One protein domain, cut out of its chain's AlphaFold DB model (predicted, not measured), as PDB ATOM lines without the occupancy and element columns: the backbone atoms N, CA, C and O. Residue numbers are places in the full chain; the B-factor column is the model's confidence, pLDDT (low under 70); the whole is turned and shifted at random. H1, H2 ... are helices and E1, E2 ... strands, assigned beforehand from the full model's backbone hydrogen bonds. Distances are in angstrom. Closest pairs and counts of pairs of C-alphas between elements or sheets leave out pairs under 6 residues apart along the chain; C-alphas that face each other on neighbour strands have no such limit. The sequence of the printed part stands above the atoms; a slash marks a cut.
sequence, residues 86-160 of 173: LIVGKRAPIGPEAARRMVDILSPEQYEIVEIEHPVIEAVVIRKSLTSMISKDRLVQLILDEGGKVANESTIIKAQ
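Overview. This is residues 86 to 160 of the 173 residues of an uncharacterized protein of Anaerobacterium chartisolvens (UniProt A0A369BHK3). Picture a four-stranded antiparallel sheet as the middle layer, with one helix covering each face: H1 runs along the strands on one face, and the longer H3 crosses the other at a slant. The short H2 sits at the end of E3, where it only grazes the sheet. The printed part has 75 residues, with three named helices and four named strands in the order E1, H1, E2, E3, H2, H3, E4, and the sheet's order is E2, E3, E1, E4. The class is mixed, helices and strands. The whole is compact and rounded, with a radius of gyration of the C-alphas of 11.5 A and spans of 27 by 26 by 20 A.

Along the chain. Find C-alpha 86 at (-0.735, 41.746, 42.689), where E1 begins; it runs over residues 86 to 89, 9.9 A. Next come H1, residues 96 to 106, 15.5 A, and E2, residues 111 to 115, 13.0 A. E3, the longest strand, takes residues 121 to 127, 17.7 A, and H2, residues 128 to 131, 5.1 A, follows at once. Look for C-alpha 136 at (6.224, 46.437, 54.013); from there H3 runs 20.8 A to residue 150. E4, residues 156 to 159, 9.7 A, ends at C-alpha 159, (4.283, 41.750, 39.771).

Arrangement. Start with the sheet, whose edge strands are E2 and E4. E2 and E3 form a hairpin at 158 degrees, with N 114 and O 124 at 2.9 A. E3 and E1 are antiparallel at 170 degrees, with N 86 and O 125 at 2.8 A, and E1 and E4 at 150 degrees, with N 87 and O 157 at 2.8 A. H1 is on the sheet over E3, at a height of 9.3 A, along the strands at 15 degrees on the local plane; its closest C-alphas to E3 are those of Pro 96 and Ala 123, 5.9 A. On the opposite face, H3 has a height of 9.5 A, lies over E3 and E1, and runs slantwise to the strands, at 57 degrees to E1 on the local plane; its closest C-alphas to E3 are those of Gly 148 and Ile 121, 7.1 A. These are three layers, helices on both faces of a sheet. Two split strand-helix-strand units, each with another strand between its two strands, are E1, H1, E2, with a right-handed crossover, and E3, H2 H3, E4, with a left-handed one. H2 and H3 are close but not clearly touching, with the C-alphas of Thr 131 and Leu 139 closest at 7.3 A. H1 and H3 are apart. In H1 every O i to N i+4 pair is within hydrogen-bond range, in H3 8 of 11, and H2 is too short for such a pair.

Size, cuts and confidence. The two C-alphas farthest apart are those of Pro 93 and Met 133, at 30.8 A. The printed part has no cut and no long link. The mean pLDDT of the printed part is 85.0, and no printed residue is under 70.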
ATOM      1  N   LEU A  86       0.362  41.388  43.586       86.31
ATOM      2  CA  LEU A  86      -0.735  41.746  42.689       86.31
ATOM      3  C   LEU A  86      -1.138  43.203  42.923       86.31
ATOM      4  O   LEU A  86      -1.479  43.574  44.038       86.31
ATOM      5  N   ILE A  87      -1.143  44.017  41.875       88.19
ATOM      6  CA  ILE A  87      -1.582  45.413  41.918       88.19
ATOM      7  C   ILE A  87      -3.008  45.478  41.376       88.19
ATOM      8  O   ILE A  87      -3.274  45.004  40.268       88.19
ATOM      9  N   VAL A  88      -3.915  46.069  42.148       89.88
ATOM     10  CA  VAL A  88      -5.337  46.202  41.821       89.88
ATOM     11  C   VAL A  88      -5.656  47.675  41.578       89.88
ATOM     12  O   VAL A  88      -5.513  48.507  42.474       89.88
ATOM     13  N   GLY A  89      -6.066  48.008  40.352       89.19
ATOM     14  CA  GLY A  89      -6.564  49.340  40.007       89.19
ATOM     15  C   GLY A  89      -7.965  49.615  40.568       89.19
ATOM     16  O   GLY A  89      -8.747  48.687  40.761       89.19
ATOM     17  N   LYS A  90      -8.313  50.892  40.764       89.94
ATOM     18  CA  LYS A  90      -9.609  51.336  41.337       89.94
ATOM     19  C   LYS A  90     -10.869  50.902  40.593       89.94
ATOM     20  O   LYS A  90     -11.973  50.951  41.121       89.94
ATOM     21  N   ARG A  91     -10.732  50.570  39.317       87.94
ATOM     22  CA  ARG A  91     -11.814  50.138  38.424       87.94
ATOM     23  C   ARG A  91     -11.513  48.766  37.835       87.94
ATOM     24  O   ARG A  91     -12.029  48.425  36.768       87.94
ATOM     25  N   ALA A  92     -10.635  48.006  38.487       88.38
ATOM     26  CA  ALA A  92     -10.284  46.666  38.069       88.38
ATOM     27  C   ALA A  92     -11.531  45.764  38.047       88.38
ATOM     28  O   ALA A  92     -12.440  45.933  38.861       88.38
ATOM     29  N   PRO A  93     -11.579  44.760  37.152       82.50
ATOM     30  CA  PRO A  93     -12.696  43.815  37.085       82.50
ATOM     31  C   PRO A  93     -12.865  42.989  38.370       82.50
ATOM     32  O   PRO A  93     -13.935  42.436  38.611       82.50
ATOM     33  N   ILE A  94     -11.811  42.895  39.185       82.50
ATOM     34  CA  ILE A  94     -11.795  42.226  40.484       82.50
ATOM     35  C   ILE A  94     -11.267  43.245  41.493       82.50
ATOM     36  O   ILE A  94     -10.103  43.631  41.415       82.50
ATOM     37  N   GLY A  95     -12.123  43.683  42.416       85.62
ATOM     38  CA  GLY A  95     -11.740  44.621  43.473       85.62
ATOM     39  C   GLY A  95     -10.868  43.981  44.568       85.62
ATOM     40  O   GLY A  95     -10.713  42.752  44.590       85.62
ATOM     41  N   PRO A  96     -10.346  44.782  45.516       86.56
ATOM     42  CA  PRO A  96      -9.430  44.326  46.569       86.56
ATOM     43  C   PRO A  96      -9.959  43.127  47.361       86.56
ATOM     44  O   PRO A  96      -9.254  42.143  47.566       86.56
ATOM     45  N   GLU A  97     -11.240  43.155  47.728       88.44
ATOM     46  CA  GLU A  97     -11.870  42.092  48.516       88.44
ATOM     47  C   GLU A  97     -12.066  40.788  47.737       88.44
ATOM     48  O   GLU A  97     -11.950  39.691  48.287       88.44
ATOM     49  N   ALA A  98     -12.328  40.876  46.434       86.94
ATOM     50  CA  ALA A  98     -12.415  39.689  45.593       86.94
ATOM     51  C   ALA A  98     -11.017  39.101  45.329       86.94
ATOM     52  O   ALA A  98     -10.853  37.880  45.367       86.94
ATOM     53  N   ALA A  99      -9.999  39.956  45.169       84.12
ATOM     54  CA  ALA A  99      -8.604  39.531  45.102       84.12
ATOM     55  C   ALA A  99      -8.166  38.847  46.410       84.12
ATOM     56  O   ALA A  99      -7.549  37.786  46.346       84.12
ATOM     57  N   ARG A 100      -8.568  39.374  47.580       84.44
ATOM     58  CA  ARG A 100      -8.346  38.759  48.904       84.44
ATOM     59  C   ARG A 100      -8.847  37.328  48.950       84.44
ATOM     60  O   ARG A 100      -8.102  36.416  49.282       84.44
ATOM     61  N   ARG A 101     -10.120  37.135  48.608       84.19
ATOM     62  CA  ARG A 101     -10.766  35.819  48.654       84.19
ATOM     63  C   ARG A 101     -10.093  34.850  47.697       84.19
ATOM     64  O   ARG A 101      -9.877  33.701  48.052       84.19
ATOM     65  N   MET A 102      -9.735  35.320  46.504       83.00
ATOM     66  CA  MET A 102      -9.023  34.506  45.526       83.00
ATOM     67  C   MET A 102      -7.672  34.031  46.072       83.00
ATOM     68  O   MET A 102      -7.397  32.836  46.022       83.00
ATOM     69  N   VAL A 103      -6.847  34.929  46.623       78.62
ATOM     70  CA  VAL A 103      -5.523  34.545  47.141       78.62
ATOM     71  C   VAL A 103      -5.613  33.668  48.387       78.62
ATOM     72  O   VAL A 103      -4.812  32.750  48.538       78.62
ATOM     73  N   ASP A 104      -6.613  33.898  49.236       83.06
ATOM     74  CA  ASP A 104      -6.822  33.133  50.466       83.06
ATOM     75  C   ASP A 104      -7.328  31.708  50.179       83.06
ATOM     76  O   ASP A 104      -6.892  30.758  50.820       83.06
ATOM     77  N   ILE A 105      -8.159  31.525  49.143       81.31
ATOM     78  CA  ILE A 105      -8.569  30.192  48.662       81.31
ATOM     79  C   ILE A 105      -7.366  29.407  48.120       81.31
ATOM     80  O   ILE A 105      -7.267  28.201  48.338       81.31
ATOM     81  N   LEU A 106      -6.466  30.074  47.392       76.81
ATOM     82  CA  LEU A 106      -5.303  29.420  46.788       76.81
ATOM     83  C   LEU A 106      -4.203  29.121  47.812       76.81
ATOM     84  O   LEU A 106      -3.467  28.146  47.669       76.81
ATOM     85  N   SER A 107      -4.024  29.984  48.808       76.00
ATOM     86  CA  SER A 107      -2.949  29.889  49.796       76.00
ATOM     87  C   SER A 107      -3.332  30.671  51.056       76.00
ATOM     88  O   SER A 107      -2.975  31.851  51.182       76.00
ATOM     89  N   PRO A 108      -4.033  30.009  51.994       81.00
ATOM     90  CA  PRO A 108      -4.563  30.645  53.191       81.00
ATOM     91  C   PRO A 108      -3.479  31.376  53.968       81.00
ATOM     92  O   PRO A 108      -2.381  30.848  54.164       81.00
ATOM     93  N   GLU A 109      -3.782  32.599  54.393       81.25
ATOM     94  CA  GLU A 109      -2.912  33.432  55.231       81.25
ATOM     95  C   GLU A 109      -1.503  33.731  54.672       81.25
ATOM     96  O   GLU A 109      -0.691  34.330  55.382       81.25
ATOM     97  N   GLN A 110      -1.180  33.377  53.424       82.62
ATOM     98  CA  GLN A 110       0.150  33.635  52.846       82.62
ATOM     99  C   GLN A 110       0.303  35.040  52.265       82.62
ATOM    100  O   GLN A 110       1.422  35.485  51.995       82.62
ATOM    101  N   TYR A 111      -0.813  35.739  52.086       85.75
ATOM    102  CA  TYR A 111      -0.863  37.059  51.482       85.75
ATOM    103  C   TYR A 111      -1.410  38.088  52.461       85.75
ATOM    104  O   TYR A 111      -2.202  37.788  53.356       85.75
ATOM    105  N   GLU A 112      -0.966  39.319  52.274       88.25
ATOM    106  CA  GLU A 112      -1.480  40.503  52.939       88.25
ATOM    107  C   GLU A 112      -1.992  41.462  51.866       88.25
ATOM    108  O   GLU A 112      -1.376  41.614  50.812       88.25
ATOM    109  N   ILE A 113      -3.132  42.096  52.127       89.75
ATOM    110  CA  ILE A 113      -3.632  43.197  51.307       89.75
ATOM    111  C   ILE A 113      -3.295  44.496  51.998       89.75
ATOM    112  O   ILE A 113      -3.598  44.674  53.178       89.75
ATOM    113  N   VAL A 114      -2.700  45.387  51.222       91.38
ATOM    114  CA  VAL A 114      -2.403  46.752  51.608       91.38
ATOM    115  C   VAL A 114      -3.265  47.654  50.741       91.38
ATOM    116  O   VAL A 114      -3.108  47.683  49.522       91.38
ATOM    117  N   GLU A 115      -4.204  48.354  51.365       91.06
ATOM    118  CA  GLU A 115      -4.975  49.408  50.706       91.06
ATOM    119  C   GLU A 115      -4.081  50.634  50.524       91.06
ATOM    120  O   GLU A 115      -3.315  50.990  51.423       91.06
ATOM    121  N   ILE A 116      -4.138  51.250  49.343       89.38
ATOM    122  CA  ILE A 116      -3.253  52.349  48.966       89.38
ATOM    123  C   ILE A 116      -4.078  53.550  48.522       89.38
ATOM    124  O   ILE A 116      -4.934  53.455  47.645       89.38
ATOM    125  N   GLU A 117      -3.726  54.723  49.040       86.50
ATOM    126  CA  GLU A 117      -4.183  55.998  48.496       86.50
ATOM    127  C   GLU A 117      -3.313  56.407  47.297       86.50
ATOM    128  O   GLU A 117      -2.358  57.169  47.414       86.50
ATOM    129  N   HIS A 118      -3.629  55.877  46.114       87.81
ATOM    130  CA  HIS A 118      -2.980  56.253  44.854       87.81
ATOM    131  C   HIS A 118      -4.043  56.726  43.850       87.81
ATOM    132  O   HIS A 118      -5.177  56.250  43.907       87.81
ATOM    133  N   PRO A 119      -3.757  57.650  42.909       86.94
ATOM    134  CA  PRO A 119      -4.741  58.094  41.916       86.94
ATOM    135  C   PRO A 119      -5.366  56.930  41.137       86.94
ATOM    136  O   PRO A 119      -6.582  56.910  40.972       86.94
ATOM    137  N   VAL A 120      -4.556  55.933  40.765       89.06
ATOM    138  CA  VAL A 120      -4.946  54.833  39.864       89.06
ATOM    139  C   VAL A 120      -5.108  53.478  40.569       89.06
ATOM    140  O   VAL A 120      -5.903  52.639  40.144       89.06
ATOM    141  N   ILE A 121      -4.354  53.258  41.648       91.00
ATOM    142  CA  ILE A 121      -4.247  51.969  42.346       91.00
ATOM    143  C   ILE A 121      -5.112  52.039  43.606       91.00
ATOM    144  O   ILE A 121      -5.145  53.074  44.266       91.00
ATOM    145  N   GLU A 122      -5.823  50.959  43.907       90.19
ATOM    146  CA  GLU A 122      -6.689  50.834  45.087       90.19
ATOM    147  C   GLU A 122      -6.042  49.972  46.167       90.19
ATOM    148  O   GLU A 122      -6.065  50.310  47.347       90.19
ATOM    149  N   ALA A 123      -5.430  48.859  45.763       91.75
ATOM    150  CA  ALA A 123      -4.777  47.952  46.691       91.75
ATOM    151  C   ALA A 123      -3.628  47.191  46.036       91.75
ATOM    152  O   ALA A 123      -3.594  46.978  44.821       91.75
ATOM    153  N   VAL A 124      -2.706  46.727  46.874       90.75
ATOM    154  CA  VAL A 124      -1.647  45.797  46.498       90.75
ATOM    155  C   VAL A 124      -1.734  44.573  47.401       90.75
ATOM    156  O   VAL A 124      -1.736  44.676  48.626       90.75
ATOM    157  N   VAL A 125      -1.808  43.397  46.788       89.31
ATOM    158  CA  VAL A 125      -1.694  42.107  47.469       89.31
ATOM    159  C   VAL A 125      -0.231  41.693  47.438       89.31
ATOM    160  O   VAL A 125       0.359  41.635  46.364       89.31
ATOM    161  N   ILE A 126       0.363  41.394  48.587       89.25
ATOM    162  CA  ILE A 126       1.785  41.056  48.704       89.25
ATOM    163  C   ILE A 126       1.932  39.753  49.476       89.25
ATOM    164  O   ILE A 126       1.243  39.519  50.471       89.25
ATOM    165  N   ARG A 127       2.852  38.894  49.036       86.38
ATOM    166  CA  ARG A 127       3.209  37.686  49.777       86.38
ATOM    167  C   ARG A 127       3.926  38.041  51.081       86.38
ATOM    168  O   ARG A 127       4.935  38.745  51.068       86.38
ATOM    169  N   LYS A 128       3.477  37.480  52.207       87.00
ATOM    170  CA  LYS A 128       4.066  37.751  53.534       87.00
ATOM    171  C   LYS A 128       5.554  37.389  53.636       87.00
ATOM    172  O   LYS A 128       6.283  37.967  54.432       87.00
ATOM    173  N   SER A 129       6.038  36.454  52.813       82.94
ATOM    174  CA  SER A 129       7.468  36.115  52.758       82.94
ATOM    175  C   SER A 129       8.351  37.260  52.250       82.94
ATOM    176  O   SER A 129       9.544  37.265  52.519       82.94
ATOM    177  N   LEU A 130       7.794  38.211  51.495       81.19
ATOM    178  CA  LEU A 130       8.532  39.381  51.016       81.19
ATOM    179  C   LEU A 130       8.561  40.478  52.080       81.19
ATOM    180  O   LEU A 130       9.589  41.127  52.261       81.19
ATOM    181  N   THR A 131       7.463  40.632  52.828       82.06
ATOM    182  CA  THR A 131       7.379  41.589  53.940       82.06
ATOM    183  C   THR A 131       8.212  41.174  55.154       82.06
ATOM    184  O   THR A 131       8.519  42.018  55.994       82.06
ATOM    185  N   SER A 132       8.629  39.904  55.251       80.44
ATOM    186  CA  SER A 132       9.602  39.455  56.255       80.44
ATOM    187  C   SER A 132      11.062  39.745  55.878       80.44
ATOM    188  O   SER A 132      11.898  39.851  56.771       80.44
ATOM    189  N   MET A 133      11.382  39.886  54.584       75.12
ATOM    190  CA  MET A 133      12.736  40.207  54.103       75.12
ATOM    191  C   MET A 133      12.975  41.717  53.979       75.12
ATOM    192  O   MET A 133      14.070  42.200  54.258       75.12
ATOM    193  N   ILE A 134      11.958  42.462  53.543       81.12
ATOM    194  CA  ILE A 134      11.990  43.913  53.336       81.12
ATOM    195  C   ILE A 134      10.787  44.511  54.060       81.12
ATOM    196  O   ILE A 134       9.702  43.935  54.034       81.12
ATOM    197  N   SER A 135      10.947  45.680  54.688       86.12
ATOM    198  CA  SER A 135       9.814  46.337  55.341       86.12
ATOM    199  C   SER A 135       8.672  46.584  54.354       86.12
ATOM    200  O   SER A 135       8.885  47.022  53.220       86.12
ATOM    201  N   LYS A 136       7.446  46.318  54.813       86.31
ATOM    202  CA  LYS A 136       6.224  46.437  54.013       86.31
ATOM    203  C   LYS A 136       6.134  47.777  53.288       86.31
ATOM    204  O   LYS A 136       5.925  47.796  52.082       86.31
ATOM    205  N   ASP A 137       6.373  48.873  54.000       87.06
ATOM    206  CA  ASP A 137       6.240  50.222  53.446       87.06
ATOM    207  C   ASP A 137       7.234  50.479  52.308       87.06
ATOM    208  O   ASP A 137       6.864  51.048  51.284       87.06
ATOM    209  N   ARG A 138       8.479  49.998  52.438       86.25
ATOM    210  CA  ARG A 138       9.491  50.130  51.377       86.25
ATOM    211  C   ARG A 138       9.136  49.302  50.152       86.25
ATOM    212  O   ARG A 138       9.320  49.762  49.030       86.25
ATOM    213  N   LEU A 139       8.644  48.086  50.367       85.94
ATOM    214  CA  LEU A 139       8.234  47.203  49.281       85.94
ATOM    215  C   LEU A 139       7.033  47.786  48.528       85.94
ATOM    216  O   LEU A 139       7.036  47.821  47.302       85.94
ATOM    217  N   VAL A 140       6.040  48.289  49.261       88.88
ATOM    218  CA  VAL A 140       4.874  48.973  48.698       88.88
ATOM    219  C   VAL A 140       5.303  50.204  47.904       88.88
ATOM    220  O   VAL A 140       4.893  50.334  46.758       88.88
ATOM    221  N   GLN A 141       6.163  51.066  48.455       88.69
ATOM    222  CA  GLN A 141       6.680  52.239  47.739       88.69
ATOM    223  C   GLN A 141       7.375  51.852  46.431       88.69
ATOM    224  O   GLN A 141       7.030  52.384  45.384       88.69
ATOM    225  N   LEU A 142       8.267  50.857  46.462       85.44
ATOM    226  CA  LEU A 142       8.972  50.389  45.267       85.44
ATOM    227  C   LEU A 142       8.011  49.843  44.198       85.44
ATOM    228  O   LEU A 142       8.195  50.082  43.006       85.44
ATOM    229  N   ILE A 143       6.963  49.133  44.624       87.06
ATOM    230  CA  ILE A 143       5.909  48.649  43.727       87.06
ATOM    231  C   ILE A 143       5.083  49.813  43.170       87.06
ATOM    232  O   ILE A 143       4.692  49.757  42.011       87.06
ATOM    233  N   LEU A 144       4.803  50.858  43.948       87.50
ATOM    234  CA  LEU A 144       4.015  52.008  43.498       87.50
ATOM    235  C   LEU A 144       4.793  52.926  42.557       87.50
ATOM    236  O   LEU A 144       4.220  53.385  41.572       87.50
ATOM    237  N   ASP A 145       6.079  53.154  42.813       85.75
ATOM    238  CA  ASP A 145       6.917  54.044  42.004       85.75
ATOM    239  C   ASP A 145       7.005  53.568  40.549       85.75
ATOM    240  O   ASP A 145       6.912  54.367  39.615       85.75
ATOM    241  N   GLU A 146       7.128  52.255  40.340       81.69
ATOM    242  CA  GLU A 146       7.178  51.664  38.999       81.69
ATOM    243  C   GLU A 146       5.811  51.161  38.529       81.69
ATOM    244  O   GLU A 146       5.412  51.382  37.385       81.69
ATOM    245  N   GLY A 147       5.043  50.537  39.418       78.62
ATOM    246  CA  GLY A 147       3.715  50.017  39.118       78.62
ATOM    247  C   GLY A 147       2.711  51.119  38.811       78.62
ATOM    248  O   GLY A 147       1.895  50.935  37.921       78.62
ATOM    249  N   GLY A 148       2.801  52.287  39.447       78.56
ATOM    250  CA  GLY A 148       1.937  53.438  39.172       78.56
ATOM    251  C   GLY A 148       2.117  54.027  37.771       78.56
ATOM    252  O   GLY A 148       1.162  54.565  37.218       78.56
ATOM    253  N   LYS A 149       3.302  53.876  37.162       82.19
ATOM    254  CA  LYS A 149       3.583  54.334  35.788       82.19
ATOM    255  C   LYS A 149       2.958  53.426  34.727       82.19
ATOM    256  O   LYS A 149       2.686  53.878  33.618       82.19
ATOM    257  N   VAL A 150       2.771  52.147  35.053       80.44
ATOM    258  CA  VAL A 150       2.266  51.113  34.131       80.44
ATOM    259  C   VAL A 150       0.800  50.766  34.421       80.44
ATOM    260  O   VAL A 150       0.075  50.317  33.533       80.44
ATOM    261  N   ALA A 151       0.348  50.975  35.656       77.88
ATOM    262  CA  ALA A 151      -1.010  50.704  36.087       77.88
ATOM    263  C   ALA A 151      -2.005  51.672  35.448       77.88
ATOM    264  O   ALA A 151      -1.817  52.885  35.437       77.88
ATOM    265  N   ASN A 152      -3.108  51.105  34.971       83.31
ATOM    266  CA  ASN A 152      -4.326  51.817  34.618       83.31
ATOM    267  C   ASN A 152      -5.439  51.425  35.606       83.31
ATOM    268  O   ASN A 152      -5.388  50.357  36.227       83.31
ATOM    269  N   GLU A 153      -6.457  52.271  35.743       85.69
ATOM    270  CA  GLU A 153      -7.529  52.117  36.726       85.69
ATOM    271  C   GLU A 153      -8.261  50.785  36.552       85.69
ATOM    272  O   GLU A 153      -8.676  50.182  37.532       85.69
ATOM    273  N   SER A 154      -8.395  50.294  35.317       84.19
ATOM    274  CA  SER A 154      -9.138  49.074  34.984       84.19
ATOM    275  C   SER A 154      -8.305  47.791  34.962       84.19
ATOM    276  O   SER A 154      -8.794  46.753  34.517       84.19
ATOM    277  N   THR A 155      -7.039  47.843  35.372       79.00
ATOM    278  CA  THR A 155      -6.103  46.720  35.218       79.00
ATOM    279  C   THR A 155      -5.795  46.026  36.533       79.00
ATOM    280  O   THR A 155      -5.785  46.631  37.603       79.00
ATOM    281  N   ILE A 156      -5.490  44.737  36.412       82.81
ATOM    282  CA  ILE A 156      -4.884  43.925  37.460       82.81
ATOM    283  C   ILE A 156      -3.505  43.541  36.942       82.81
ATOM    284  O   ILE A 156      -3.401  42.916  35.884       82.81
ATOM    285  N   ILE A 157      -2.454  43.930  37.656       83.12
ATOM    286  CA  ILE A 157      -1.076  43.671  37.241       83.12
ATOM    287  C   ILE A 157      -0.461  42.656  38.193       83.12
ATOM    288  O   ILE A 157      -0.439  42.850  39.406       83.12
ATOM    289  N   LYS A 158       0.069  41.571  37.629       84.75
ATOM    290  CA  LYS A 158       0.917  40.634  38.362       84.75
ATOM    291  C   LYS A 158       2.343  41.178  38.380       84.75
ATOM    292  O   LYS A 158       2.930  41.371  37.317       84.75
ATOM    293  N   ALA A 159       2.895  41.371  39.571       80.69
ATOM    294  CA  ALA A 159       4.283  41.750  39.771       80.69
ATOM    295  C   ALA A 159       5.085  40.548  40.289       80.69
ATOM    296  O   ALA A 159       4.647  39.828  41.190       80.69
ATOM    297  N   GLN A 160       6.259  40.341  39.696       82.19
ATOM    298  CA  GLN A 160       7.241  39.353  40.125       82.19
ATOM    299  C   GLN A 160       8.484  40.102  40.615       82.19
ATOM    300  O   GLN A 160       8.977  40.992  39.922       82.19
TER     301      GLN A 160